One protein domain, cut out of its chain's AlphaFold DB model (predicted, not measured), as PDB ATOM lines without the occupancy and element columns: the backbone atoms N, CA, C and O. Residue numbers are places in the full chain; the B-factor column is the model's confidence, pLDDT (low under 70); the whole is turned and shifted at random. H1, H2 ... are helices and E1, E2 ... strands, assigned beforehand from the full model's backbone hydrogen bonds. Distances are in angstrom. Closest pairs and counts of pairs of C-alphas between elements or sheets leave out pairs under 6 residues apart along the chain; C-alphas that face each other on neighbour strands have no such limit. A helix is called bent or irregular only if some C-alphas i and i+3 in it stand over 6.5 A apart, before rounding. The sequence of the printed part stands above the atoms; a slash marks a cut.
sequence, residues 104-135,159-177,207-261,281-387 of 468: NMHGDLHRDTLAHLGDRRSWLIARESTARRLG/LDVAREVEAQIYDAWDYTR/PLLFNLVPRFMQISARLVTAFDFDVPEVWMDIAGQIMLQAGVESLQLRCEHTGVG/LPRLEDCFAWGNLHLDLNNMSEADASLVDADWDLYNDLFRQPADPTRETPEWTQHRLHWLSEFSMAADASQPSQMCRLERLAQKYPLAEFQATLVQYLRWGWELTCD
ATOM      1  N   ASN A 104     193.279 170.375 175.696       83.75
ATOM      2  CA  ASN A 104     193.825 169.252 176.466       83.75
ATOM      3  C   ASN A 104     192.958 168.895 177.686       83.75
ATOM      4  O   ASN A 104     192.862 167.724 178.044       83.75
ATOM      5  N   MET A 105     192.309 169.889 178.301       81.94
ATOM      6  CA  MET A 105     191.496 169.689 179.501       81.94
ATOM      7  C   MET A 105     190.248 168.855 179.201       81.94
ATOM      8  O   MET A 105     189.836 168.049 180.029       81.94
ATOM      9  N   HIS A 106     189.682 168.990 178.001       80.00
ATOM     10  CA  HIS A 106     188.526 168.201 177.574       80.00
ATOM     11  C   HIS A 106     188.866 166.714 177.441       80.00
ATOM     12  O   HIS A 106     188.101 165.860 177.887       80.00
ATOM     13  N   GLY A 107     190.045 166.397 176.897       83.50
ATOM     14  CA  GLY A 107     190.516 165.017 176.781       83.50
ATOM     15  C   GLY A 107     190.753 164.344 178.136       83.50
ATOM     16  O   GLY A 107     190.431 163.164 178.300       83.50
ATOM     17  N   ASP A 108     191.294 165.082 179.107       87.19
ATOM     18  CA  ASP A 108     191.498 164.579 180.468       87.19
ATOM     19  C   ASP A 108     190.160 164.421 181.205       87.19
ATOM     20  O   ASP A 108     189.865 163.343 181.713       87.19
ATOM     21  N   LEU A 109     189.280 165.420 181.134       84.94
ATOM     22  CA  LEU A 109     187.948 165.358 181.731       84.94
ATOM     23  C   LEU A 109     187.093 164.215 181.162       84.94
ATOM     24  O   LEU A 109     186.353 163.564 181.898       84.94
ATOM     25  N   HIS A 110     187.179 163.948 179.857       85.31
ATOM     26  CA  HIS A 110     186.494 162.810 179.249       85.31
ATOM     27  C   HIS A 110     187.027 161.480 179.796       85.31
ATOM     28  O   HIS A 110     186.246 160.584 180.118       85.31
ATOM     29  N   ARG A 111     188.351 161.356 179.953       89.31
ATOM     30  CA  ARG A 111     188.973 160.175 180.565       89.31
ATOM     31  C   ARG A 111     188.497 159.984 182.005       89.31
ATOM     32  O   ARG A 111     188.108 158.872 182.352       89.31
ATOM     33  N   ASP A 112     188.458 161.061 182.786       87.75
ATOM     34  CA  ASP A 112     187.951 161.054 184.161       87.75
ATOM     35  C   ASP A 112     186.473 160.657 184.204       87.75
ATOM     36  O   ASP A 112     186.069 159.837 185.020       87.75
ATOM     37  N   THR A 113     185.662 161.177 183.278       86.88
ATOM     38  CA  THR A 113     184.240 160.817 183.147       86.88
ATOM     39  C   THR A 113     184.077 159.308 182.970       86.88
ATOM     40  O   THR A 113     183.268 158.678 183.650       86.88
ATOM     41  N   LEU A 114     184.860 158.714 182.064       88.94
ATOM     42  CA  LEU A 114     184.823 157.277 181.802       88.94
ATOM     43  C   LEU A 114     185.301 156.456 183.005       88.94
ATOM     44  O   LEU A 114     184.704 155.418 183.291       88.94
ATOM     45  N   ALA A 115     186.336 156.923 183.706       89.88
ATOM     46  CA  ALA A 115     186.817 156.293 184.931       89.88
ATOM     47  C   ALA A 115     185.726 156.306 186.013       89.88
ATOM     48  O   ALA A 115     185.302 155.245 186.466       89.88
ATOM     49  N   HIS A 116     185.155 157.478 186.308       88.94
ATOM     50  CA  HIS A 116     184.083 157.626 187.289       88.94
ATOM     51  C   HIS A 116     182.854 156.774 186.952       88.94
ATOM     52  O   HIS A 116     182.264 156.164 187.843       88.94
ATOM     53  N   LEU A 117     182.468 156.684 185.674       90.81
ATOM     54  CA  LEU A 117     181.396 155.783 185.236       90.81
ATOM     55  C   LEU A 117     181.732 154.313 185.507       90.81
ATOM     56  O   LEU A 117     180.869 153.561 185.964       90.81
ATOM     57  N   GLY A 118     182.969 153.900 185.229       89.50
ATOM     58  CA  GLY A 118     183.463 152.563 185.554       89.50
ATOM     59  C   GLY A 118     183.354 152.262 187.050       89.50
ATOM     60  O   GLY A 118     182.821 151.213 187.428       89.50
ATOM     61  N   ASP A 119     183.758 153.212 187.890       88.19
ATOM     62  CA  ASP A 119     183.721 153.075 189.347       88.19
ATOM     63  C   ASP A 119     182.284 153.002 189.870       88.19
ATOM     64  O   ASP A 119     181.958 152.145 190.693       88.19
ATOM     65  N   ARG A 120     181.381 153.853 189.361       91.75
ATOM     66  CA  ARG A 120     179.967 153.854 189.775       91.75
ATOM     67  C   ARG A 120     179.246 152.570 189.380       91.75
ATOM     68  O   ARG A 120     178.490 152.015 190.176       91.75
ATOM     69  N   ARG A 121     179.522 152.036 188.191       91.62
ATOM     70  CA  ARG A 121     178.951 150.751 187.753       91.62
ATOM     71  C   ARG A 121     179.492 149.587 188.569       91.62
ATOM     72  O   ARG A 121     178.730 148.699 188.949       91.62
ATOM     73  N   SER A 122     180.782 149.619 188.886       87.44
ATOM     74  CA  SER A 122     181.412 148.653 189.788       87.44
ATOM     75  C   SER A 122     180.763 148.683 191.173       87.44
ATOM     76  O   SER A 122     180.407 147.633 191.713       87.44
ATOM     77  N   TRP A 123     180.499 149.880 191.703       89.88
ATOM     78  CA  TRP A 123     179.767 150.051 192.955       89.88
ATOM     79  C   TRP A 123     178.354 149.470 192.907       89.88
ATOM     80  O   TRP A 123     177.970 148.744 193.823       89.88
ATOM     81  N   LEU A 124     177.587 149.735 191.844       90.75
ATOM     82  CA  LEU A 124     176.232 149.195 191.679       90.75
ATOM     83  C   LEU A 124     176.232 147.659 191.676       90.75
ATOM     84  O   LEU A 124     175.441 147.039 192.391       90.75
ATOM     85  N   ILE A 125     177.165 147.040 190.944       89.00
ATOM     86  CA  ILE A 125     177.332 145.577 190.899       89.00
ATOM     87  C   ILE A 125     177.659 145.021 192.290       89.00
ATOM     88  O   ILE A 125     177.105 143.996 192.713       89.00
ATOM     89  N   ALA A 126     178.553 145.689 193.017       87.69
ATOM     90  CA  ALA A 126     178.948 145.275 194.353       87.69
ATOM     91  C   ALA A 126     177.798 145.448 195.365       87.69
ATOM     92  O   ALA A 126     177.519 144.522 196.131       87.69
ATOM     93  N   ARG A 127     177.052 146.561 195.308       89.25
ATOM     94  CA  ARG A 127     175.836 146.800 196.107       89.25
ATOM     95  C   ARG A 127     174.787 145.722 195.863       89.25
ATOM     96  O   ARG A 127     174.255 145.157 196.821       89.25
ATOM     97  N   GLU A 128     174.526 145.383 194.602       88.81
ATOM     98  CA  GLU A 128     173.577 144.327 194.248       88.81
ATOM     99  C   GLU A 128     174.041 142.954 194.763       88.81
ATOM    100  O   GLU A 128     173.266 142.186 195.341       88.81
ATOM    101  N   SER A 129     175.331 142.652 194.618       86.62
ATOM    102  CA  SER A 129     175.926 141.408 195.111       86.62
ATOM    103  C   SER A 129     175.803 141.275 196.630       86.62
ATOM    104  O   SER A 129     175.419 140.207 197.121       86.62
ATOM    105  N   THR A 130     176.057 142.351 197.376       85.38
ATOM    106  CA  THR A 130     175.880 142.401 198.834       85.38
ATOM    107  C   THR A 130     174.416 142.209 199.224       85.38
ATOM    108  O   THR A 130     174.120 141.380 200.089       85.38
ATOM    109  N   ALA A 131     173.480 142.865 198.532       84.25
ATOM    110  CA  ALA A 131     172.047 142.685 198.768       84.25
ATOM    111  C   ALA A 131     171.601 141.224 198.561       84.25
ATOM    112  O   ALA A 131     170.903 140.656 199.404       84.25
ATOM    113  N   ARG A 132     172.076 140.562 197.495       85.62
ATOM    114  CA  ARG A 132     171.789 139.138 197.238       85.62
ATOM    115  C   ARG A 132     172.359 138.216 198.321       85.62
ATOM    116  O   ARG A 132     171.751 137.186 198.610       85.62
ATOM    117  N   ARG A 133     173.520 138.542 198.902       85.50
ATOM    118  CA  ARG A 133     174.114 137.769 200.012       85.50
ATOM    119  C   ARG A 133     173.278 137.906 201.286       85.50
ATOM    120  O   ARG A 133     173.025 136.897 201.940       85.50
ATOM    121  N   LEU A 134     172.805 139.116 201.585       81.62
ATOM    122  CA  LEU A 134     171.940 139.381 202.738       81.62
ATOM    123  C   LEU A 134     170.581 138.678 202.608       81.62
ATOM    124  O   LEU A 134     170.154 138.013 203.546       81.62
ATOM    125  N   GLY A 135     169.948 138.729 201.430       79.44
ATOM    126  CA  GLY A 135     168.653 138.075 201.194       79.44
ATOM    127  C   GLY A 135     168.703 136.540 201.163       79.44
ATOM    128  O   GLY A 135     167.692 135.881 201.390       79.44
ATOM    129  N   LEU A 159     164.080 148.642 203.763       78.31
ATOM    130  CA  LEU A 159     165.198 148.609 202.815       78.31
ATOM    131  C   LEU A 159     164.876 147.833 201.534       78.31
ATOM    132  O   LEU A 159     165.280 148.258 200.453       78.31
ATOM    133  N   ASP A 160     164.155 146.716 201.629       82.19
ATOM    134  CA  ASP A 160     163.798 145.936 200.439       82.19
ATOM    135  C   ASP A 160     162.758 146.667 199.577       82.19
ATOM    136  O   ASP A 160     162.915 146.726 198.357       82.19
ATOM    137  N   VAL A 161     161.766 147.317 200.203       86.25
ATOM    138  CA  VAL A 161     160.785 148.157 199.491       86.25
ATOM    139  C   VAL A 161     161.473 149.338 198.807       86.25
ATOM    140  O   VAL A 161     161.189 149.621 197.646       86.25
ATOM    141  N   ALA A 162     162.411 150.003 199.489       88.44
ATOM    142  CA  ALA A 162     163.186 151.091 198.901       88.44
ATOM    143  C   ALA A 162     163.922 150.655 197.627       88.44
ATOM    144  O   ALA A 162     163.829 151.336 196.612       88.44
ATOM    145  N   ARG A 163     164.597 149.498 197.645       88.31
ATOM    146  CA  ARG A 163     165.309 148.981 196.464       88.31
ATOM    147  C   ARG A 163     164.374 148.629 195.314       88.31
ATOM    148  O   ARG A 163     164.725 148.867 194.164       88.31
ATOM    149  N   GLU A 164     163.212 148.054 195.612       90.62
ATOM    150  CA  GLU A 164     162.213 147.759 194.583       90.62
ATOM    151  C   GLU A 164     161.721 149.051 193.917       90.62
ATOM    152  O   GLU A 164     161.630 149.116 192.693       90.62
ATOM    153  N   VAL A 165     161.488 150.103 194.708       93.00
ATOM    154  CA  VAL A 165     161.132 151.431 194.193       93.00
ATOM    155  C   VAL A 165     162.270 152.034 193.360       93.00
ATOM    156  O   VAL A 165     161.997 152.549 192.279       93.00
ATOM    157  N   GLU A 166     163.532 151.945 193.807       94.81
ATOM    158  CA  GLU A 166     164.698 152.387 193.018       94.81
ATOM    159  C   GLU A 166     164.730 151.681 191.651       94.81
ATOM    160  O   GLU A 166     164.793 152.347 190.618       94.81
ATOM    161  N   ALA A 167     164.614 150.349 191.639       93.69
ATOM    162  CA  ALA A 167     164.638 149.546 190.417       93.69
ATOM    163  C   ALA A 167     163.498 149.917 189.456       93.69
ATOM    164  O   ALA A 167     163.747 150.141 188.276       93.69
ATOM    165  N   GLN A 168     162.270 150.075 189.964       94.94
ATOM    166  CA  GLN A 168     161.125 150.504 189.153       94.94
ATOM    167  C   GLN A 168     161.348 151.879 188.509       94.94
ATOM    168  O   GLN A 168     160.964 152.088 187.358       94.94
ATOM    169  N   ILE A 169     161.962 152.818 189.240       96.44
ATOM    170  CA  ILE A 169     162.302 154.137 188.699       96.44
ATOM    171  C   ILE A 169     163.358 153.985 187.602       96.44
ATOM    172  O   ILE A 169     163.157 154.519 186.514       96.44
ATOM    173  N   TYR A 170     164.449 153.253 187.841       95.56
ATOM    174  CA  TYR A 170     165.505 153.073 186.839       95.56
ATOM    175  C   TYR A 170     164.996 152.386 185.566       95.56
ATOM    176  O   TYR A 170     165.244 152.886 184.467       95.56
ATOM    177  N   ASP A 171     164.205 151.319 185.701       92.62
ATOM    178  CA  ASP A 171     163.630 150.578 184.574       92.62
ATOM    179  C   ASP A 171     162.755 151.476 183.678       92.62
ATOM    180  O   ASP A 171     162.801 151.368 182.450       92.62
ATOM    181  N   ALA A 172     162.007 152.419 184.268       93.50
ATOM    182  CA  ALA A 172     161.169 153.359 183.519       93.50
ATOM    183  C   ALA A 172     161.974 154.330 182.627       93.50
ATOM    184  O   ALA A 172     161.448 154.837 181.630       93.50
ATOM    185  N   TRP A 173     163.245 154.584 182.958       93.50
ATOM    186  CA  TRP A 173     164.141 155.455 182.183       93.50
ATOM    187  C   TRP A 173     165.092 154.690 181.257       93.50
ATOM    188  O   TRP A 173     165.541 155.250 180.256       93.50
ATOM    189  N   ASP A 174     165.355 153.412 181.534       87.56
ATOM    190  CA  ASP A 174     166.214 152.548 180.713       87.56
ATOM    191  C   ASP A 174     165.447 151.737 179.643       87.56
ATOM    192  O   ASP A 174     166.065 151.002 178.872       87.56
ATOM    193  N   TYR A 175     164.121 151.902 179.522       66.12
ATOM    194  CA  TYR A 175     163.248 151.148 178.598       66.12
ATOM    195  C   TYR A 175     163.667 151.185 177.109       66.12
ATOM    196  O   TYR A 175     163.326 150.289 176.336       66.12
ATOM    197  N   THR A 176     164.481 152.155 176.675       61.34
ATOM    198  CA  THR A 176     165.078 152.161 175.322       61.34
ATOM    199  C   THR A 176     165.972 150.947 175.034       61.34
ATOM    200  O   THR A 176     166.266 150.666 173.872       61.34
ATOM    201  N   ARG A 177     166.362 150.187 176.063       57.62
ATOM    202  CA  ARG A 177     167.252 149.025 175.977       57.62
ATOM    203  C   ARG A 177     166.644 147.806 175.276       57.62
ATOM    204  O   ARG A 177     167.389 147.050 174.651       57.62
ATOM    205  N   PRO A 207     181.717 170.018 180.584       89.69
ATOM    206  CA  PRO A 207     181.725 169.129 181.737       89.69
ATOM    207  C   PRO A 207     180.303 168.878 182.194       89.69
ATOM    208  O   PRO A 207     179.625 169.819 182.603       89.69
ATOM    209  N   LEU A 208     179.877 167.618 182.178       92.69
ATOM    210  CA  LEU A 208     178.612 167.203 182.772       92.69
ATOM    211  C   LEU A 208     178.645 167.461 184.283       92.69
ATOM    212  O   LEU A 208     179.685 167.295 184.922       92.69
ATOM    213  N   LEU A 209     177.502 167.792 184.882       95.50
ATOM    214  CA  LEU A 209     177.341 167.830 186.337       95.50
ATOM    215  C   LEU A 209     177.685 166.488 186.964       95.50
ATOM    216  O   LEU A 209     178.227 166.458 188.064       95.50
ATOM    217  N   PHE A 210     177.455 165.391 186.239       95.81
ATOM    218  CA  PHE A 210     177.916 164.066 186.637       95.81
ATOM    219  C   PHE A 210     179.414 164.049 186.982       95.81
ATOM    220  O   PHE A 210     179.802 163.446 187.976       95.81
ATOM    221  N   ASN A 211     180.249 164.780 186.236       93.00
ATOM    222  CA  ASN A 211     181.695 164.847 186.471       93.00
ATOM    223  C   ASN A 211     182.051 165.619 187.744       93.00
ATOM    224  O   ASN A 211     183.138 165.442 188.294       93.00
ATOM    225  N   LEU A 212     181.142 166.475 188.211       95.88
ATOM    226  CA  LEU A 212     181.291 167.221 189.453       95.88
ATOM    227  C   LEU A 212     180.851 166.404 190.670       95.88
ATOM    228  O   LEU A 212     181.363 166.661 191.755       95.88
ATOM    229  N   VAL A 213     179.957 165.416 190.524       96.81
ATOM    230  CA  VAL A 213     179.440 164.651 191.676       96.81
ATOM    231  C   VAL A 213     180.566 163.962 192.463       96.81
ATOM    232  O   VAL A 213     180.641 164.204 193.668       96.81
ATOM    233  N   PRO A 214     181.495 163.194 191.853       94.75
ATOM    234  CA  PRO A 214     182.591 162.573 192.600       94.75
ATOM    235  C   PRO A 214     183.468 163.578 193.340       94.75
ATOM    236  O   PRO A 214     183.796 163.381 194.507       94.75
ATOM    237  N   ARG A 215     183.783 164.695 192.684       95.31
ATOM    238  CA  ARG A 215     184.629 165.754 193.241       95.31
ATOM    239  C   ARG A 215     183.944 166.459 194.410       95.31
ATOM    240  O   ARG A 215     184.577 166.713 195.428       95.31
ATOM    241  N   PHE A 216     182.637 166.707 194.303       97.38
ATOM    242  CA  PHE A 216     181.831 167.232 195.405       97.38
ATOM    243  C   PHE A 216     181.841 166.284 196.610       97.38
ATOM    244  O   PHE A 216     182.028 166.738 197.740       97.38
ATOM    245  N   MET A 217     181.681 164.975 196.384       96.88
ATOM    246  CA  MET A 217     181.710 163.973 197.456       96.88
ATOM    247  C   MET A 217     183.089 163.904 198.123       96.88
ATOM    248  O   MET A 217     183.170 163.898 199.348       96.88
ATOM    249  N   GLN A 218     184.170 163.936 197.341       95.31
ATOM    250  CA  GLN A 218     185.542 163.936 197.853       95.31
ATOM    251  C   GLN A 218     185.842 165.186 198.695       95.31
ATOM    252  O   GLN A 218     186.308 165.070 199.830       95.31
ATOM    253  N   ILE A 219     185.506 166.375 198.181       96.44
ATOM    254  CA  ILE A 219     185.627 167.646 198.908       96.44
ATOM    255  C   ILE A 219     184.840 167.589 200.220       96.44
ATOM    256  O   ILE A 219     185.360 167.947 201.277       96.44
ATOM    257  N   SER A 220     183.603 167.099 200.165       96.44
ATOM    258  CA  SER A 220     182.731 167.003 201.335       96.44
ATOM    259  C   SER A 220     183.280 166.057 202.395       96.44
ATOM    260  O   SER A 220     183.265 166.398 203.574       96.44
ATOM    261  N   ALA A 221     183.810 164.903 201.985       95.56
ATOM    262  CA  ALA A 221     184.433 163.945 202.888       95.56
ATOM    263  C   ALA A 221     185.614 164.572 203.623       95.56
ATOM    264  O   ALA A 221     185.695 164.496 204.845       95.56
ATOM    265  N   ARG A 222     186.478 165.287 202.895       95.00
ATOM    266  CA  ARG A 222     187.624 165.973 203.494       95.00
ATOM    267  C   ARG A 222     187.222 167.111 204.425       95.00
ATOM    268  O   ARG A 222     187.862 167.265 205.458       95.00
ATOM    269  N   LEU A 223     186.170 167.870 204.103       94.69
ATOM    270  CA  LEU A 223     185.610 168.867 205.022       94.69
ATOM    271  C   LEU A 223     185.152 168.188 206.322       94.69
ATOM    272  O   LEU A 223     185.587 168.573 207.401       94.69
ATOM    273  N   VAL A 224     184.339 167.135 206.225       93.75
ATOM    274  CA  VAL A 224     183.838 166.389 207.392       93.75
ATOM    275  C   VAL A 224     184.989 165.838 208.241       93.75
ATOM    276  O   VAL A 224     184.991 166.027 209.455       93.75
ATOM    277  N   THR A 225     186.013 165.250 207.612       92.25
ATOM    278  CA  THR A 225     187.216 164.773 208.309       92.25
ATOM    279  C   THR A 225     188.009 165.908 208.965       92.25
ATOM    280  O   THR A 225     188.519 165.726 210.066       92.25
ATOM    281  N   ALA A 226     188.134 167.067 208.312       91.31
ATOM    282  CA  ALA A 226     188.915 168.192 208.827       91.31
ATOM    283  C   ALA A 226     188.273 168.849 210.058       91.31
ATOM    284  O   ALA A 226     188.997 169.312 210.938       91.31
ATOM    285  N   PHE A 227     186.939 168.884 210.127       90.75
ATOM    286  CA  PHE A 227     186.221 169.552 211.215       90.75
ATOM    287  C   PHE A 227     185.657 168.616 212.290       90.75
ATOM    288  O   PHE A 227     185.174 169.115 213.304       90.75
ATOM    289  N   ASP A 228     185.708 167.296 212.090       91.25
ATOM    290  CA  ASP A 228     185.092 166.307 212.991       91.25
ATOM    291  C   ASP A 228     183.599 166.615 213.247       91.25
ATOM    292  O   ASP A 228     183.095 166.544 214.369       91.25
ATOM    293  N   PHE A 229     182.889 167.043 212.195       88.38
ATOM    294  CA  PHE A 229     181.467 167.376 212.263       88.38
ATOM    295  C   PHE A 229     180.601 166.232 211.755       88.38
ATOM    296  O   PHE A 229     180.900 165.614 210.736       88.38
ATOM    297  N   ASP A 230     179.459 166.028 212.413       89.31
ATOM    298  CA  ASP A 230     178.389 165.221 211.843       89.31
ATOM    299  C   ASP A 230     177.927 165.838 210.518       89.31
ATOM    300  O   ASP A 230     177.804 167.061 210.380       89.31
ATOM    301  N   VAL A 231     177.654 164.977 209.542       89.06
ATOM    302  CA  VAL A 231     177.209 165.378 208.209       89.06
ATOM    303  C   VAL A 231     175.892 166.169 208.320       89.06
ATOM    304  O   VAL A 231     174.873 165.603 208.725       89.06
ATOM    305  N   PRO A 232     175.870 167.471 207.972       91.31
ATOM    306  CA  PRO A 232     174.687 168.297 208.180       91.31
ATOM    307  C   PRO A 232     173.578 167.947 207.178       91.31
ATOM    308  O   PRO A 232     173.842 167.595 206.030       91.31
ATOM    309  N   GLU A 233     172.316 168.129 207.570       95.00
ATOM    310  CA  GLU A 233     171.151 167.917 206.687       95.00
ATOM    311  C   GLU A 233     171.235 168.753 205.400       95.00
ATOM    312  O   GLU A 233     170.957 168.258 204.312       95.00
ATOM    313  N   VAL A 234     171.739 169.989 205.508       95.81
ATOM    314  CA  VAL A 234     171.993 170.879 204.363       95.81
ATOM    315  C   VAL A 234     172.938 170.237 203.342       95.81
ATOM    316  O   VAL A 234     172.742 170.397 202.141       95.81
ATOM    317  N   TRP A 235     173.947 169.487 203.795       96.56
ATOM    318  CA  TRP A 235     174.828 168.769 202.879       96.56
ATOM    319  C   TRP A 235     174.083 167.651 202.149       96.56
ATOM    320  O   TRP A 235     174.227 167.534 200.933       96.56
ATOM    321  N   MET A 236     173.271 166.857 202.860       96.75
ATOM    322  CA  MET A 236     172.503 165.762 202.251       96.75
ATOM    323  C   MET A 236     171.541 166.288 201.185       96.75
ATOM    324  O   MET A 236     171.390 165.670 200.129       96.75
ATOM    325  N   ASP A 237     170.935 167.447 201.441       97.81
ATOM    326  CA  ASP A 237     170.061 168.135 200.495       97.81
ATOM    327  C   ASP A 237     170.816 168.564 199.224       97.81
ATOM    328  O   ASP A 237     170.427 168.185 198.120       97.81
ATOM    329  N   ILE A 238     171.962 169.239 199.371       98.06
ATOM    330  CA  ILE A 238     172.811 169.661 198.241       98.06
ATOM    331  C   ILE A 238     173.344 168.452 197.461       98.06
ATOM    332  O   ILE A 238     173.349 168.466 196.228       98.06
ATOM    333  N   ALA A 239     173.766 167.396 198.160       97.94
ATOM    334  CA  ALA A 239     174.233 166.144 197.570       97.94
ATOM    335  C   ALA A 239     173.124 165.462 196.750       97.94
ATOM    336  O   ALA A 239     173.342 165.009 195.627       97.94
ATOM    337  N   GLY A 240     171.905 165.422 197.283       98.25
ATOM    338  CA  GLY A 240     170.735 164.938 196.563       98.25
ATOM    339  C   GLY A 240     170.385 165.790 195.343       98.25
ATOM    340  O   GLY A 240     170.134 165.255 194.259       98.25
ATOM    341  N   GLN A 241     170.452 167.113 195.487       98.25
ATOM    342  CA  GLN A 241     170.150 168.050 194.414       98.25
ATOM    343  C   GLN A 241     171.184 167.988 193.278       98.25
ATOM    344  O   GLN A 241     170.782 167.996 192.114       98.25
ATOM    345  N   ILE A 242     172.489 167.849 193.565       98.31
ATOM    346  CA  ILE A 242     173.507 167.686 192.511       98.31
ATOM    347  C   ILE A 242     173.308 166.378 191.736       98.31
ATOM    348  O   ILE A 242     173.424 166.379 190.509       98.31
ATOM    349  N   MET A 243     172.933 165.284 192.415       98.38
ATOM    350  CA  MET A 243     172.596 164.010 191.762       98.38
ATOM    351  C   MET A 243     171.344 164.137 190.886       98.38
ATOM    352  O   MET A 243     171.336 163.638 189.759       98.38
ATOM    353  N   LEU A 244     170.310 164.852 191.354       98.50
ATOM    354  CA  LEU A 244     169.121 165.147 190.552       98.50
ATOM    355  C   LEU A 244     169.485 165.941 189.295       98.50
ATOM    356  O   LEU A 244     169.074 165.562 188.200       98.50
ATOM    357  N   GLN A 245     170.265 167.015 189.425       98.19
ATOM    358  CA  GLN A 245     170.642 167.854 188.285       98.19
ATOM    359  C   GLN A 245     171.513 167.085 187.280       98.19
ATOM    360  O   GLN A 245     171.274 167.164 186.075       98.19
ATOM    361  N   ALA A 246     172.458 166.270 187.766       97.69
ATOM    362  CA  ALA A 246     173.246 165.368 186.928       97.69
ATOM    363  C   ALA A 246     172.371 164.336 186.195       97.69
ATOM    364  O   ALA A 246     172.594 164.073 185.012       97.69
ATOM    365  N   GLY A 247     171.349 163.794 186.866       97.69
ATOM    366  CA  GLY A 247     170.378 162.876 186.272       97.69
ATOM    367  C   GLY A 247     169.523 163.533 185.186       97.69
ATOM    368  O   GLY A 247     169.385 162.967 184.101       97.69
ATOM    369  N   VAL A 248     168.995 164.739 185.437       97.56
ATOM    370  CA  VAL A 248     168.219 165.507 184.443       97.56
ATOM    371  C   VAL A 248     169.066 165.784 183.202       97.56
ATOM    372  O   VAL A 248     168.628 165.467 182.097       97.56
ATOM    373  N   GLU A 249     170.280 166.307 183.379       96.19
ATOM    374  CA  GLU A 249     171.195 166.619 182.274       96.19
ATOM    375  C   GLU A 249     171.564 165.363 181.467       96.19
ATOM    376  O   GLU A 249     171.461 165.353 180.239       96.19
ATOM    377  N   SER A 250     171.925 164.271 182.146       94.56
ATOM    378  CA  SER A 250     172.320 163.022 181.481       94.56
ATOM    379  C   SER A 250     171.167 162.407 180.681       94.56
ATOM    380  O   SER A 250     171.367 161.938 179.558       94.56
ATOM    381  N   LEU A 251     169.944 162.428 181.223       94.88
ATOM    382  CA  LEU A 251     168.760 161.912 180.535       94.88
ATOM    383  C   LEU A 251     168.355 162.791 179.345       94.88
ATOM    384  O   LEU A 251     168.025 162.244 178.294       94.88
ATOM    385  N   GLN A 252     168.433 164.121 179.468       93.81
ATOM    386  CA  GLN A 252     168.172 165.044 178.356       93.81
ATOM    387  C   GLN A 252     169.112 164.768 177.179       93.81
ATOM    388  O   GLN A 252     168.640 164.518 176.069       93.81
ATOM    389  N   LEU A 253     170.420 164.688 177.445       91.31
ATOM    390  CA  LEU A 253     171.412 164.363 176.420       91.31
ATOM    391  C   LEU A 253     171.110 163.009 175.763       91.31
ATOM    392  O   LEU A 253     171.126 162.891 174.540       91.31
ATOM    393  N   ARG A 254     170.759 161.979 176.539       90.19
ATOM    394  CA  ARG A 254     170.396 160.663 175.981       90.19
ATOM    395  C   ARG A 254     169.144 160.717 175.102       90.19
ATOM    396  O   ARG A 254     169.104 160.079 174.045       90.19
ATOM    397  N   CYS A 255     168.126 161.471 175.505       88.31
ATOM    398  CA  CYS A 255     166.910 161.644 174.713       88.31
ATOM    399  C   CYS A 255     167.172 162.386 173.392       88.31
ATOM    400  O   CYS A 255     166.569 162.038 172.377       88.31
ATOM    401  N   GLU A 256     168.092 163.352 173.376       86.81
ATOM    402  CA  GLU A 256     168.500 164.055 172.154       86.81
ATOM    403  C   GLU A 256     169.226 163.118 171.179       86.81
ATOM    404  O   GLU A 256     168.887 163.068 169.996       86.81
ATOM    405  N   HIS A 257     170.155 162.294 171.674       83.31
ATOM    406  CA  HIS A 257     170.941 161.383 170.832       83.31
ATOM    407  C   HIS A 257     170.105 160.235 170.243       83.31
ATOM    408  O   HIS A 257     170.357 159.794 169.121       83.31
ATOM    409  N   THR A 258     169.080 159.765 170.957       79.88
ATOM    410  CA  THR A 258     168.186 158.697 170.464       79.88
ATOM    411  C   THR A 258     167.263 159.154 169.328       79.88
ATOM    412  O   THR A 258     166.833 158.328 168.521       79.88
ATOM    413  N   GLY A 259     166.978 160.455 169.209       71.25
ATOM    414  CA  GLY A 259     166.121 161.002 168.151       71.25
ATOM    415  C   GLY A 259     166.783 161.096 166.770       71.25
ATOM    416  O   GLY A 259     166.088 161.048 165.756       71.25
ATOM    417  N   VAL A 260     168.116 161.198 166.713       59.78
ATOM    418  CA  VAL A 260     168.855 161.552 165.484       59.78
ATOM    419  C   VAL A 260     169.094 160.351 164.551       59.78
ATOM    420  O   VAL A 260     169.280 160.530 163.353       59.78
ATOM    421  N   GLY A 261     169.010 159.111 165.043       57.75
ATOM    422  CA  GLY A 261     169.345 157.909 164.260       57.75
ATOM    423  C   GLY A 261     168.209 157.270 163.449       57.75
ATOM    424  O   GLY A 261     168.428 156.248 162.804       57.75
ATOM    425  N   LEU A 281     177.214 157.953 178.044       89.56
ATOM    426  CA  LEU A 281     176.456 158.888 178.866       89.56
ATOM    427  C   LEU A 281     176.032 158.220 180.184       89.56
ATOM    428  O   LEU A 281     175.586 157.062 180.159       89.56
ATOM    429  N   PRO A 282     176.122 158.934 181.323       93.81
ATOM    430  CA  PRO A 282     175.653 158.419 182.601       93.81
ATOM    431  C   PRO A 282     174.184 157.994 182.538       93.81
ATOM    432  O   PRO A 282     173.351 158.615 181.871       93.81
ATOM    433  N   ARG A 283     173.857 156.899 183.218       94.94
ATOM    434  CA  ARG A 283     172.478 156.505 183.511       94.94
ATOM    435  C   ARG A 283     171.974 157.233 184.746       94.94
ATOM    436  O   ARG A 283     172.752 157.770 185.534       94.94
ATOM    437  N   LEU A 284     170.663 157.169 184.955       96.81
ATOM    438  CA  LEU A 284     170.075 157.632 186.205       96.81
ATOM    439  C   LEU A 284     170.647 156.857 187.406       96.81
ATOM    440  O   LEU A 284     171.017 157.474 188.400       96.81
ATOM    441  N   GLU A 285     170.810 155.535 187.278       96.50
ATOM    442  CA  GLU A 285     171.455 154.698 188.303       96.50
ATOM    443  C   GLU A 285     172.907 155.117 188.577       96.50
ATOM    444  O   GLU A 285     173.311 155.163 189.735       96.50
ATOM    445  N   ASP A 286     173.668 155.501 187.541       96.00
ATOM    446  CA  ASP A 286     175.055 155.963 187.685       96.00
ATOM    447  C   ASP A 286     175.109 157.264 188.517       96.00
ATOM    448  O   ASP A 286     175.995 157.437 189.355       96.00
ATOM    449  N   CYS A 287     174.141 158.172 188.328       97.38
ATOM    450  CA  CYS A 287     174.073 159.459 189.035       97.38
ATOM    451  C   CYS A 287     173.754 159.306 190.529       97.38
ATOM    452  O   CYS A 287     174.231 160.101 191.334       97.38
ATOM    453  N   PHE A 288     172.973 158.286 190.897       97.56
ATOM    454  CA  PHE A 288     172.553 157.998 192.275       97.56
ATOM    455  C   PHE A 288     173.363 156.861 192.930       97.56
ATOM    456  O   PHE A 288     173.012 156.387 194.014       97.56
ATOM    457  N   ALA A 289     174.472 156.438 192.310       95.19
ATOM    458  CA  ALA A 289     175.366 155.382 192.788       95.19
ATOM    459  C   ALA A 289     176.302 155.841 193.933       95.19
ATOM    460  O   ALA A 289     177.532 155.734 193.852       95.19
ATOM    461  N   TRP A 290     175.704 156.383 194.996       95.00
ATOM    462  CA  TRP A 290     176.395 156.959 196.150       95.00
ATOM    463  C   TRP A 290     175.792 156.453 197.450       95.00
ATOM    464  O   TRP A 290     174.576 156.522 197.651       95.00
ATOM    465  N   GLY A 291     176.642 155.940 198.333       93.88
ATOM    466  CA  GLY A 291     176.193 155.322 199.566       93.88
ATOM    467  C   GLY A 291     177.244 154.466 200.248       93.88
ATOM    468  O   GLY A 291     178.291 154.186 199.663       93.88
ATOM    469  N   ASN A 292     176.937 154.006 201.462       93.56
ATOM    470  CA  ASN A 292     177.843 153.118 202.186       93.56
ATOM    471  C   ASN A 292     177.808 151.719 201.568       93.56
ATOM    472  O   ASN A 292     176.765 151.057 201.527       93.56
ATOM    473  N   LEU A 293     178.973 151.245 201.140       89.69
ATOM    474  CA  LEU A 293     179.171 149.862 200.743       89.69
ATOM    475  C   LEU A 293     180.225 149.222 201.642       89.69
ATOM    476  O   LEU A 293     181.419 149.495 201.514       89.69
ATOM    477  N   HIS A 294     179.770 148.341 202.532       88.38
ATOM    478  CA  HIS A 294     180.661 147.521 203.340       88.38
ATOM    479  C   HIS A 294     181.163 146.334 202.518       88.38
ATOM    480  O   HIS A 294     180.434 145.370 202.262       88.38
ATOM    481  N   LEU A 295     182.417 146.426 202.090       83.50
ATOM    482  CA  LEU A 295     183.109 145.354 201.397       83.50
ATOM    483  C   LEU A 295     183.859 144.504 202.422       83.50
ATOM    484  O   LEU A 295     184.842 144.942 203.013       83.50
ATOM    485  N   ASP A 296     183.392 143.274 202.642       83.19
ATOM    486  CA  ASP A 296     184.147 142.301 203.431       83.19
ATOM    487  C   ASP A 296     185.342 141.817 202.605       83.19
ATOM    488  O   ASP A 296     185.228 140.890 201.796       83.19
ATOM    489  N   LEU A 297     186.486 142.472 202.811       80.69
ATOM    490  CA  LEU A 297     187.744 142.198 202.117       80.69
ATOM    491  C   LEU A 297     188.180 140.730 202.236       80.69
ATOM    492  O   LEU A 297     188.840 140.221 201.335       80.69
ATOM    493  N   ASN A 298     187.773 140.015 203.293       84.44
ATOM    494  CA  ASN A 298     188.115 138.596 203.454       84.44
ATOM    495  C   ASN A 298     187.350 137.686 202.480       84.44
ATOM    496  O   ASN A 298     187.754 136.547 202.254       84.44
ATOM    497  N   ASN A 299     186.239 138.178 201.928       80.69
ATOM    498  CA  ASN A 299     185.313 137.443 201.069       80.69
ATOM    499  C   ASN A 299     185.205 138.043 199.654       80.69
ATOM    500  O   ASN A 299     184.306 137.659 198.892       80.69
ATOM    501  N   MET A 300     186.070 138.998 199.306       78.31
ATOM    502  CA  MET A 300     186.157 139.554 197.956       78.31
ATOM    503  C   MET A 300     187.117 138.744 197.086       78.31
ATOM    504  O   MET A 300     188.133 138.232 197.553       78.31
ATOM    505  N   SER A 301     186.779 138.612 195.803       81.88
ATOM    506  CA  SER A 301     187.725 138.093 194.818       81.88
ATOM    507  C   SER A 301     188.878 139.086 194.642       81.88
ATOM    508  O   SER A 301     188.673 140.288 194.793       81.88
ATOM    509  N   GLU A 302     190.070 138.622 194.250       79.12
ATOM    510  CA  GLU A 302     191.184 139.514 193.877       79.12
ATOM    511  C   GLU A 302     190.775 140.539 192.802       79.12
ATOM    512  O   GLU A 302     191.243 141.673 192.832       79.12
ATOM    513  N   ALA A 303     189.860 140.170 191.895       74.94
ATOM    514  CA  ALA A 303     189.327 141.076 190.874       74.94
ATOM    515  C   ALA A 303     188.456 142.201 191.459       74.94
ATOM    516  O   ALA A 303     188.450 143.311 190.931       74.94
ATOM    517  N   ASP A 304     187.748 141.935 192.559       69.69
ATOM    518  CA  ASP A 304     186.913 142.940 193.216       69.69
ATOM    519  C   ASP A 304     187.748 143.844 194.134       69.69
ATOM    520  O   ASP A 304     187.452 145.026 194.280       69.69
ATOM    521  N   ALA A 305     188.824 143.312 194.724       75.12
ATOM    522  CA  ALA A 305     189.720 144.076 195.590       75.12
ATOM    523  C   ALA A 305     190.438 145.209 194.834       75.12
ATOM    524  O   ALA A 305     190.685 146.263 195.410       75.12
ATOM    525  N   SER A 306     190.723 145.025 193.538       72.56
ATOM    526  CA  SER A 306     191.301 146.082 192.696       72.56
ATOM    527  C   SER A 306     190.339 147.226 192.355       72.56
ATOM    528  O   SER A 306     190.785 148.220 191.793       72.56
ATOM    529  N   LEU A 307     189.043 147.090 192.663       65.88
ATOM    530  CA  LEU A 307     188.035 148.137 192.441       65.88
ATOM    531  C   LEU A 307     187.947 149.127 193.611       65.88
ATOM    532  O   LEU A 307     187.284 150.154 193.493       65.88
ATOM    533  N   VAL A 308     188.580 148.814 194.745       68.44
ATOM    534  CA  VAL A 308     188.592 149.681 195.924       68.44
ATOM    535  C   VAL A 308     189.766 150.642 195.789       68.44
ATOM    536  O   VAL A 308     190.904 150.304 196.114       68.44
ATOM    537  N   ASP A 309     189.489 151.830 195.257       73.31
ATOM    538  CA  ASP A 309     190.441 152.939 195.273       73.31
ATOM    539  C   ASP A 309     190.772 153.340 196.725       73.31
ATOM    540  O   ASP A 309     189.949 153.170 197.626       73.31
ATOM    541  N   ALA A 310     191.962 153.889 196.969       72.81
ATOM    542  CA  ALA A 310     192.367 154.359 198.297       72.81
ATOM    543  C   ALA A 310     191.417 155.443 198.837       72.81
ATOM    544  O   ALA A 310     191.179 155.517 200.044       72.81
ATOM    545  N   ASP A 311     190.820 156.226 197.938       79.44
ATOM    546  CA  ASP A 311     189.847 157.259 198.282       79.44
ATOM    547  C   ASP A 311     188.441 156.689 198.541       79.44
ATOM    548  O   ASP A 311     187.573 157.408 199.036       79.44
ATOM    549  N   TRP A 312     188.204 155.398 198.268       82.06
ATOM    550  CA  TRP A 312     186.907 154.746 198.458       82.06
ATOM    551  C   TRP A 312     186.398 154.832 199.894       82.06
ATOM    552  O   TRP A 312     185.229 155.142 200.134       82.06
ATOM    553  N   ASP A 313     187.280 154.585 200.860       85.75
ATOM    554  CA  ASP A 313     186.927 154.647 202.276       85.75
ATOM    555  C   ASP A 313     186.570 156.066 202.725       85.75
ATOM    556  O   ASP A 313     185.633 156.232 203.507       85.75
ATOM    557  N   LEU A 314     187.235 157.077 202.158       88.88
ATOM    558  CA  LEU A 314     187.057 158.477 202.530       88.88
ATOM    559  C   LEU A 314     185.620 158.958 202.283       88.88
ATOM    560  O   LEU A 314     184.997 159.514 203.181       88.88
ATOM    561  N   TYR A 315     185.055 158.728 201.093       89.19
ATOM    562  CA  TYR A 315     183.655 159.098 200.848       89.19
ATOM    563  C   TYR A 315     182.655 158.077 201.393       89.19
ATOM    564  O   TYR A 315     181.524 158.455 201.678       89.19
ATOM    565  N   ASN A 316     183.034 156.810 201.586       91.44
ATOM    566  CA  ASN A 316     182.178 155.851 202.290       91.44
ATOM    567  C   ASN A 316     181.856 156.328 203.717       91.44
ATOM    568  O   ASN A 316     180.723 156.151 204.168       91.44
ATOM    569  N   ASP A 317     182.824 156.945 204.405       92.81
ATOM    570  CA  ASP A 317     182.661 157.461 205.769       92.81
ATOM    571  C   ASP A 317     181.540 158.503 205.890       92.81
ATOM    572  O   ASP A 317     180.842 158.514 206.902       92.81
ATOM    573  N   LEU A 318     181.267 159.284 204.835       94.75
ATOM    574  CA  LEU A 318     180.137 160.227 204.794       94.75
ATOM    575  C   LEU A 318     178.774 159.551 204.984       94.75
ATOM    576  O   LEU A 318     177.814 160.177 205.429       94.75
ATOM    577  N   PHE A 319     178.675 158.279 204.604       95.19
ATOM    578  CA  PHE A 319     177.422 157.534 204.581       95.19
ATOM    579  C   PHE A 319     177.343 156.488 205.699       95.19
ATOM    580  O   PHE A 319     176.329 155.793 205.806       95.19
ATOM    581  N   ARG A 320     178.402 156.315 206.501       93.75
ATOM    582  CA  ARG A 320     178.472 155.280 207.542       93.75
ATOM    583  C   ARG A 320     177.662 155.680 208.764       93.75
ATOM    584  O   ARG A 320     177.771 156.787 209.278       93.75
ATOM    585  N   GLN A 321     176.883 154.735 209.282       91.69
ATOM    586  CA  GLN A 321     176.231 154.916 210.569       91.69
ATOM    587  C   GLN A 321     177.273 154.800 211.700       91.69
ATOM    588  O   GLN A 321     177.917 153.755 211.806       91.69
ATOM    589  N   PRO A 322     177.406 155.791 212.606       90.25
ATOM    590  CA  PRO A 322     178.427 155.754 213.661       90.25
ATOM    591  C   PRO A 322     178.329 154.526 214.580       90.25
ATOM    592  O   PRO A 322     179.333 154.025 215.079       90.25
ATOM    593  N   ALA A 323     177.111 154.022 214.798       92.56
ATOM    594  CA  ALA A 323     176.854 152.848 215.634       92.56
ATOM    595  C   ALA A 323     177.106 151.505 214.921       92.56
ATOM    596  O   ALA A 323     177.321 150.495 215.592       92.56
ATOM    597  N   ASP A 324     177.051 151.478 213.588       91.19
ATOM    598  CA  ASP A 324     177.252 150.281 212.772       91.19
ATOM    599  C   ASP A 324     177.886 150.680 211.425       91.19
ATOM    600  O   ASP A 324     177.166 151.003 210.476       91.19
ATOM    601  N   PRO A 325     179.227 150.640 211.299       89.25
ATOM    602  CA  PRO A 325     179.923 151.080 210.086       89.25
ATOM    603  C   PRO A 325     179.606 150.203 208.867       89.25
ATOM    604  O   PRO A 325     179.952 150.552 207.737       89.25
ATOM    605  N   THR A 326     178.939 149.062 209.069       89.50
ATOM    606  CA  THR A 326     178.489 148.194 207.977       89.50
ATOM    607  C   THR A 326     177.199 148.685 207.317       89.50
ATOM    608  O   THR A 326     176.826 148.177 206.257       89.50
ATOM    609  N   ARG A 327     176.520 149.673 207.920       90.19
ATOM    610  CA  ARG A 327     175.238 150.208 207.455       90.19
ATOM    611  C   ARG A 327     175.352 151.621 206.925       90.19
ATOM    612  O   ARG A 327     176.131 152.440 207.411       90.19
ATOM    613  N   GLU A 328     174.554 151.880 205.900       91.94
ATOM    614  CA  GLU A 328     174.258 153.223 205.418       91.94
ATOM    615  C   GLU A 328     173.392 153.951 206.453       91.94
ATOM    616  O   GLU A 328     172.505 153.335 207.055       91.94
ATOM    617  N   THR A 329     173.633 155.245 206.670       92.62
ATOM    618  CA  THR A 329     172.757 156.061 207.514       92.62
ATOM    619  C   THR A 329     171.338 156.073 206.927       92.62
ATOM    620  O   THR A 329     171.152 156.301 205.719       92.62
ATOM    621  N   PRO A 330     170.300 155.793 207.736       92.69
ATOM    622  CA  PRO A 330     168.924 155.800 207.249       92.69
ATOM    623  C   PRO A 330     168.512 157.187 206.739       92.69
ATOM    624  O   PRO A 330     167.765 157.277 205.765       92.69
ATOM    625  N   GLU A 331     169.052 158.257 207.326       94.19
ATOM    626  CA  GLU A 331     168.832 159.638 206.903       94.19
ATOM    627  C   GLU A 331     169.331 159.870 205.473       94.19
ATOM    628  O   GLU A 331     168.583 160.404 204.650       94.19
ATOM    629  N   TRP A 332     170.544 159.411 205.136       95.31
ATOM    630  CA  TRP A 332     171.066 159.503 203.770       95.31
ATOM    631  C   TRP A 332     170.221 158.690 202.793       95.31
ATOM    632  O   TRP A 332     169.836 159.194 201.739       95.31
ATOM    633  N   THR A 333     169.877 157.451 203.162       93.69
ATOM    634  CA  THR A 333     169.014 156.589 202.338       93.69
ATOM    635  C   THR A 333     167.694 157.295 202.019       93.69
ATOM    636  O   THR A 333     167.267 157.327 200.864       93.69
ATOM    637  N   GLN A 334     167.062 157.898 203.028       94.75
ATOM    638  CA  GLN A 334     165.809 158.629 202.875       94.75
ATOM    639  C   GLN A 334     165.966 159.858 201.970       94.75
ATOM    640  O   GLN A 334     165.130 160.057 201.088       94.75
ATOM    641  N   HIS A 335     167.027 160.654 202.142       96.06
ATOM    642  CA  HIS A 335     167.289 161.823 201.293       96.06
ATOM    643  C   HIS A 335     167.567 161.418 199.842       96.06
ATOM    644  O   HIS A 335     166.962 161.971 198.923       96.06
ATOM    645  N   ARG A 336     168.407 160.401 199.617       96.62
ATOM    646  CA  ARG A 336     168.684 159.867 198.276       96.62
ATOM    647  C   ARG A 336     167.392 159.424 197.586       96.62
ATOM    648  O   ARG A 336     167.157 159.793 196.437       96.62
ATOM    649  N   LEU A 337     166.535 158.681 198.291       96.50
ATOM    650  CA  LEU A 337     165.241 158.228 197.767       96.50
ATOM    651  C   LEU A 337     164.267 159.380 197.523       96.50
ATOM    652  O   LEU A 337     163.534 159.343 196.538       96.50
ATOM    653  N   HIS A 338     164.255 160.398 198.386       97.50
ATOM    654  CA  HIS A 338     163.435 161.592 198.194       97.50
ATOM    655  C   HIS A 338     163.747 162.246 196.844       97.50
ATOM    656  O   HIS A 338     162.846 162.407 196.018       97.50
ATOM    657  N   TRP A 339     165.024 162.510 196.575       98.31
ATOM    658  CA  TRP A 339     165.463 163.109 195.318       98.31
ATOM    659  C   TRP A 339     165.276 162.182 194.112       98.31
ATOM    660  O   TRP A 339     164.815 162.630 193.063       98.31
ATOM    661  N   LEU A 340     165.540 160.880 194.255       98.12
ATOM    662  CA  LEU A 340     165.303 159.909 193.184       98.12
ATOM    663  C   LEU A 340     163.810 159.773 192.840       98.12
ATOM    664  O   LEU A 340     163.461 159.596 191.674       98.12
ATOM    665  N   SER A 341     162.913 159.899 193.823       97.88
ATOM    666  CA  SER A 341     161.464 159.787 193.610       97.88
ATOM    667  C   SER A 341     160.904 160.857 192.665       97.88
ATOM    668  O   SER A 341     159.865 160.645 192.035       97.88
ATOM    669  N   GLU A 342     161.623 161.967 192.466       98.44
ATOM    670  CA  GLU A 342     161.304 162.966 191.442       98.44
ATOM    671  C   GLU A 342     161.388 162.398 190.016       98.44
ATOM    672  O   GLU A 342     160.736 162.904 189.103       98.44
ATOM    673  N   PHE A 343     162.095 161.295 189.800       98.25
ATOM    674  CA  PHE A 343     162.129 160.598 188.517       98.25
ATOM    675  C   PHE A 343     161.022 159.546 188.371       98.25
ATOM    676  O   PHE A 343     160.929 158.909 187.325       98.25
ATOM    677  N   SER A 344     160.145 159.368 189.363       97.50
ATOM    678  CA  SER A 344     159.058 158.390 189.277       97.50
ATOM    679  C   SER A 344     158.103 158.690 188.116       97.50
ATOM    680  O   SER A 344     157.594 159.807 187.961       97.50
ATOM    681  N   MET A 345     157.857 157.668 187.299       96.62
ATOM    682  CA  MET A 345     156.903 157.686 186.199       96.62
ATOM    683  C   MET A 345     156.414 156.267 185.884       96.62
ATOM    684  O   MET A 345     156.921 155.293 186.434       96.62
ATOM    685  N   ALA A 346     155.406 156.143 185.018       95.00
ATOM    686  CA  ALA A 346     154.933 154.835 184.572       95.00
ATOM    687  C   ALA A 346     156.004 154.130 183.718       95.00
ATOM    688  O   ALA A 346     156.631 154.772 182.879       95.00
ATOM    689  N   ALA A 347     156.190 152.821 183.911       90.69
ATOM    690  CA  ALA A 347     157.205 152.035 183.198       90.69
ATOM    691  C   ALA A 347     156.990 151.996 181.670       90.69
ATOM    692  O   ALA A 347     157.935 151.809 180.914       90.69
ATOM    693  N   ASP A 348     155.754 152.200 181.214       89.88
ATOM    694  CA  ASP A 348     155.355 152.259 179.805       89.88
ATOM    695  C   ASP A 348     155.283 153.698 179.257       89.88
ATOM    696  O   ASP A 348     154.684 153.949 178.205       89.88
ATOM    697  N   ALA A 349     155.868 154.670 179.964       91.50
ATOM    698  CA  ALA A 349     155.832 156.059 179.545       91.50
ATOM    699  C   ALA A 349     156.523 156.268 178.190       91.50
ATOM    700  O   ALA A 349     157.671 155.897 177.965       91.50
ATOM    701  N   SER A 350     155.817 156.942 177.284       91.50
ATOM    702  CA  SER A 350     156.351 157.287 175.967       91.50
ATOM    703  C   SER A 350     157.523 158.279 176.054       91.50
ATOM    704  O   SER A 350     157.581 159.095 176.976       91.50
ATOM    705  N   GLN A 351     158.409 158.299 175.050       89.62
ATOM    706  CA  GLN A 351     159.513 159.270 174.966       89.62
ATOM    707  C   GLN A 351     159.045 160.744 175.080       89.62
ATOM    708  O   GLN A 351     159.664 161.502 175.825       89.62
ATOM    709  N   PRO A 352     157.929 161.185 174.455       92.06
ATOM    710  CA  PRO A 352     157.384 162.524 174.708       92.06
ATOM    711  C   PRO A 352     156.988 162.770 176.173       92.06
ATOM    712  O   PRO A 352     157.149 163.878 176.684       92.06
ATOM    713  N   SER A 353     156.478 161.748 176.866       93.75
ATOM    714  CA  SER A 353     156.150 161.835 178.295       93.75
ATOM    715  C   SER A 353     157.406 161.953 179.161       93.75
ATOM    716  O   SER A 353     157.403 162.743 180.104       93.75
ATOM    717  N   GLN A 354     158.474 161.224 178.820       94.06
ATOM    718  CA  GLN A 354     159.793 161.340 179.453       94.06
ATOM    719  C   GLN A 354     160.365 162.754 179.278       94.06
ATOM    720  O   GLN A 354     160.685 163.405 180.271       94.06
ATOM    721  N   MET A 355     160.381 163.285 178.051       93.81
ATOM    722  CA  MET A 355     160.846 164.653 177.776       93.81
ATOM    723  C   MET A 355     160.047 165.707 178.544       93.81
ATOM    724  O   MET A 355     160.628 166.552 179.220       93.81
ATOM    725  N   CYS A 356     158.714 165.611 178.537       96.44
ATOM    726  CA  CYS A 356     157.869 166.524 179.306       96.44
ATOM    727  C   CYS A 356     158.139 166.424 180.820       96.44
ATOM    728  O   CYS A 356     158.070 167.429 181.534       96.44
ATOM    729  N   ARG A 357     158.460 165.228 181.339       97.12
ATOM    730  CA  ARG A 357     158.866 165.063 182.742       97.12
ATOM    731  C   ARG A 357     160.201 165.757 183.017       97.12
ATOM    732  O   ARG A 357     160.268 166.486 184.004       97.12
ATOM    733  N   LEU A 358     161.205 165.589 182.156       97.12
ATOM    734  CA  LEU A 358     162.512 166.248 182.291       97.12
ATOM    735  C   LEU A 358     162.391 167.777 182.236       97.12
ATOM    736  O   LEU A 358     162.957 168.461 183.082       97.12
ATOM    737  N   GLU A 359     161.591 168.318 181.314       96.94
ATOM    738  CA  GLU A 359     161.312 169.759 181.231       96.94
ATOM    739  C   GLU A 359     160.682 170.295 182.523       96.94
ATOM    740  O   GLU A 359     161.092 171.336 183.037       96.94
ATOM    741  N   ARG A 360     159.711 169.569 183.095       97.94
ATOM    742  CA  ARG A 360     159.094 169.947 184.375       97.94
ATOM    743  C   ARG A 360     160.080 169.886 185.535       97.94
ATOM    744  O   ARG A 360     159.987 170.726 186.422       97.94
ATOM    745  N   LEU A 361     160.988 168.909 185.553       98.00
ATOM    746  CA  LEU A 361     162.028 168.821 186.580       98.00
ATOM    747  C   LEU A 361     163.017 169.984 186.466       98.00
ATOM    748  O   LEU A 361     163.280 170.630 187.473       98.00
ATOM    749  N   ALA A 362     163.470 170.313 185.255       97.19
ATOM    750  CA  ALA A 362     164.344 171.460 185.008       97.19
ATOM    751  C   ALA A 362     163.685 172.800 185.394       97.19
ATOM    752  O   ALA A 362     164.354 173.705 185.884       97.19
ATOM    753  N   GLN A 363     162.365 172.925 185.214       97.50
ATOM    754  CA  GLN A 363     161.599 174.089 185.676       97.50
ATOM    755  C   GLN A 363     161.399 174.108 187.198       97.50
ATOM    756  O   GLN A 363     161.452 175.173 187.803       97.50
ATOM    757  N   LYS A 364     161.133 172.947 187.813       98.00
ATOM    758  CA  LYS A 364     160.910 172.812 189.261       98.00
ATOM    759  C   LYS A 364     162.191 173.047 190.061       98.00
ATOM    760  O   LYS A 364     162.116 173.578 191.163       98.00
ATOM    761  N   TYR A 365     163.330 172.652 189.505       97.62
ATOM    762  CA  TYR A 365     164.644 172.767 190.123       97.62
ATOM    763  C   TYR A 365     165.576 173.555 189.194       97.62
ATOM    764  O   TYR A 365     166.361 172.948 188.460       97.62
ATOM    765  N   PRO A 366     165.495 174.898 189.181       96.88
ATOM    766  CA  PRO A 366     166.326 175.715 188.310       96.88
ATOM    767  C   PRO A 366     167.817 175.523 188.603       96.88
ATOM    768  O   PRO A 366     168.266 175.654 189.744       96.88
ATOM    769  N   LEU A 367     168.604 175.273 187.553       94.88
ATOM    770  CA  LEU A 367     170.046 175.049 187.677       94.88
ATOM    771  C   LEU A 367     170.771 176.234 188.337       94.88
ATOM    772  O   LEU A 367     171.683 176.027 189.131       94.88
ATOM    773  N   ALA A 368     170.355 177.468 188.035       94.19
ATOM    774  CA  ALA A 368     170.971 178.680 188.577       94.19
ATOM    775  C   ALA A 368     170.811 178.795 190.105       94.19
ATOM    776  O   ALA A 368     171.771 179.121 190.800       94.19
ATOM    777  N   GLU A 369     169.626 178.477 190.637       96.38
ATOM    778  CA  GLU A 369     169.353 178.510 192.083       96.38
ATOM    779  C   GLU A 369     170.152 177.434 192.827       96.38
ATOM    780  O   GLU A 369     170.764 177.703 193.866       96.38
ATOM    781  N   PHE A 370     170.208 176.224 192.259       96.50
ATOM    782  CA  PHE A 370     171.057 175.152 192.774       96.50
ATOM    783  C   PHE A 370     172.533 175.566 192.776       96.50
ATOM    784  O   PHE A 370     173.207 175.427 193.793       96.50
ATOM    785  N   GLN A 371     173.037 176.109 191.664       96.12
ATOM    786  CA  GLN A 371     174.434 176.517 191.553       96.12
ATOM    787  C   GLN A 371     174.789 177.592 192.586       96.12
ATOM    788  O   GLN A 371     175.832 177.482 193.225       96.12
ATOM    789  N   ALA A 372     173.923 178.585 192.805       96.19
ATOM    790  CA  ALA A 372     174.131 179.593 193.844       96.19
ATOM    791  C   ALA A 372     174.216 178.961 195.247       96.19
ATOM    792  O   ALA A 372     175.122 179.286 196.017       96.19
ATOM    793  N   THR A 373     173.324 178.013 195.550       97.25
ATOM    794  CA  THR A 373     173.299 177.286 196.833       97.25
ATOM    795  C   THR A 373     174.562 176.443 197.029       97.25
ATOM    796  O   THR A 373     175.206 176.511 198.076       97.25
ATOM    797  N   LEU A 374     174.971 175.701 195.996       97.56
ATOM    798  CA  LEU A 374     176.195 174.900 195.988       97.56
ATOM    799  C   LEU A 374     177.439 175.773 196.208       97.56
ATOM    800  O   LEU A 374     178.288 175.449 197.036       97.56
ATOM    801  N   VAL A 375     177.540 176.894 195.491       97.56
ATOM    802  CA  VAL A 375     178.664 177.836 195.597       97.56
ATOM    803  C   VAL A 375     178.722 178.456 196.989       97.56
ATOM    804  O   VAL A 375     179.808 178.574 197.552       97.56
ATOM    805  N   GLN A 376     177.575 178.806 197.572       97.31
ATOM    806  CA  GLN A 376     177.506 179.322 198.937       97.31
ATOM    807  C   GLN A 376     177.981 178.286 199.964       97.31
ATOM    808  O   GLN A 376     178.777 178.624 200.840       97.31
ATOM    809  N   TYR A 377     177.536 177.034 199.841       97.12
ATOM    810  CA  TYR A 377     177.965 175.946 200.720       97.12
ATOM    811  C   TYR A 377     179.472 175.686 200.623       97.12
ATOM    812  O   TYR A 377     180.158 175.609 201.641       97.12
ATOM    813  N   LEU A 378     180.009 175.617 199.401       97.62
ATOM    814  CA  LEU A 378     181.441 175.420 199.175       97.62
ATOM    815  C   LEU A 378     182.272 176.602 199.675       97.62
ATOM    816  O   LEU A 378     183.330 176.386 200.256       97.62
ATOM    817  N   ARG A 379     181.790 177.839 199.489       97.75
ATOM    818  CA  ARG A 379     182.448 179.043 200.013       97.75
ATOM    819  C   ARG A 379     182.534 178.978 201.533       97.75
ATOM    820  O   ARG A 379     183.616 179.167 202.071       97.75
ATOM    821  N   TRP A 380     181.430 178.648 202.202       96.81
ATOM    822  CA  TRP A 380     181.406 178.471 203.654       96.81
ATOM    823  C   TRP A 380     182.391 177.388 204.116       96.81
ATOM    824  O   TRP A 380     183.209 177.648 204.996       96.81
ATOM    825  N   GLY A 381     182.370 176.206 203.490       96.06
ATOM    826  CA  GLY A 381     183.291 175.118 203.830       96.06
ATOM    827  C   GLY A 381     184.757 175.513 203.639       96.06
ATOM    828  O   GLY A 381     185.584 175.264 204.510       96.06
ATOM    829  N   TRP A 382     185.078 176.192 202.537       97.31
ATOM    830  CA  TRP A 382     186.428 176.683 202.264       97.31
ATOM    831  C   TRP A 382     186.873 177.787 203.237       97.31
ATOM    832  O   TRP A 382     188.003 177.764 203.725       97.31
ATOM    833  N   GLU A 383     185.990 178.728 203.573       96.31
ATOM    834  CA  GLU A 383     186.270 179.778 204.558       96.31
ATOM    835  C   GLU A 383     186.578 179.189 205.938       96.31
ATOM    836  O   GLU A 383     187.529 179.640 206.574       96.31
ATOM    837  N   LEU A 384     185.867 178.136 206.355       95.38
ATOM    838  CA  LEU A 384     186.186 177.416 207.588       95.38
ATOM    839  C   LEU A 384     187.578 176.773 207.544       95.38
ATOM    840  O   LEU A 384     188.279 176.753 208.549       95.38
ATOM    841  N   THR A 385     188.026 176.271 206.387       95.31
ATOM    842  CA  THR A 385     189.384 175.698 206.294       95.31
ATOM    843  C   THR A 385     190.473 176.760 206.423       95.31
ATOM    844  O   THR A 385     191.598 176.461 206.822       95.31
ATOM    845  N   CYS A 386     190.127 178.016 206.135       94.94
ATOM    846  CA  CYS A 386     191.004 179.164 206.311       94.94
ATOM    847  C   CYS A 386     191.054 179.678 207.762       94.94
ATOM    848  O   CYS A 386     191.824 180.608 208.025       94.94
ATOM    849  N   ASP A 387     190.261 179.130 208.690       94.12
ATOM    850  CA  ASP A 387     190.345 179.493 210.105       94.12
ATOM    851  C   ASP A 387     191.673 179.028 210.717       94.12
ATOM    852  O   ASP A 387     192.205 177.966 210.386       94.12
TER     853      ASP A 387
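Overview. This is residues 104 to 135, 159 to 177, 207 to 261 and 281 to 387 of the 468 residues of an uncharacterized protein of Capronia coronata CBS 617.96 (UniProt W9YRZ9). A long helix, H4, runs through the body, with H3 folded back beside part of it and H5, H8, H9 and H10 packed round it. The longest helix, H1, crosses the body on the side of H3 and H5, and the short H6 lies farthest out, on a long loop. The printed part has 213 residues with ten named helices and one named strand, in the order H1 to H7, E1, H8, H9, H10; the class is mostly helix. The whole is compact, with a radius of gyration of the C-alphas of 17.6 A and spans of 47 by 44 by 38 A.

Along the chain. H1, residues 104 to 135, begins at C-alpha 104 (193.825, 169.252, 176.466) and is 47.1 A long. H2 is residues 159 to 174, 22.5 A. H3, residues 209 to 227, 26.5 A, is only just irregular: C-alphas 211 and 214 are 6.6 A apart. H4, residues 233 to 260, measures 41.8 A. H5 is residues 284 to 287, H6 302 to 305, H7 312 to 317, E1 324 to 328 and H8 330 to 341. H9 is residues 351 to 364, 19.7 A, and H10, residues 367 to 385, 26.9 A, ends at C-alpha 385 (189.384, 175.698, 206.294).

Arrangement. H4 is the hub, touching five helices. H3 and H4 form a helical hairpin, opposite ways at a shallow tilt of 14 degrees, with C-alphas 209 and 246 closest at 4.8 A. With H10 they make an up and down bundle, each helix running against the one before it; C-alphas 238 and 374 are the closest of H4 and H10, 6.6 A. H4 touches H5 at C-alphas 247 and 284, 5.3 A, H8 at 240 and 339, 5.7 A, and H9 at 248 and 358, 6.1 A. H2 touches H8 at a shallow tilt of 27 degrees, the same way, with C-alphas 162 and 337 closest at 7.5 A. H1 touches H3 with residues 109 to 116 alone, only just about perpendicular at 73 degrees, with C-alphas 113 and 211 closest at 5.8 A. H7 touches H3 at C-alphas 315 and 221, 5.3 A. H6 touches no helix, and E1 pairs with no named strand. O i to N i+4 pairs are within hydrogen-bond range throughout H1, H7, H8, H9 and H10, and in 11 of 12 in H2, 13 of 15 in H3 and 22 of 24 in H4; H5 and H6 are too short for such a pair.

Size, cuts and confidence. The C-alphas farthest apart, of Gly 261 and Asp 387, are 54.9 A apart. Residues 136 to 158, 178 to 206 and 262 to 280 are not printed, with C-alpha gaps of 11.2, 25.4 and 16.3 A. Of the links printed whole, H5 to H6 is long, 14 residues. In this model pLDDT is under 70 at residues 175 to 177, 260 to 261, 304 and 307 to 308.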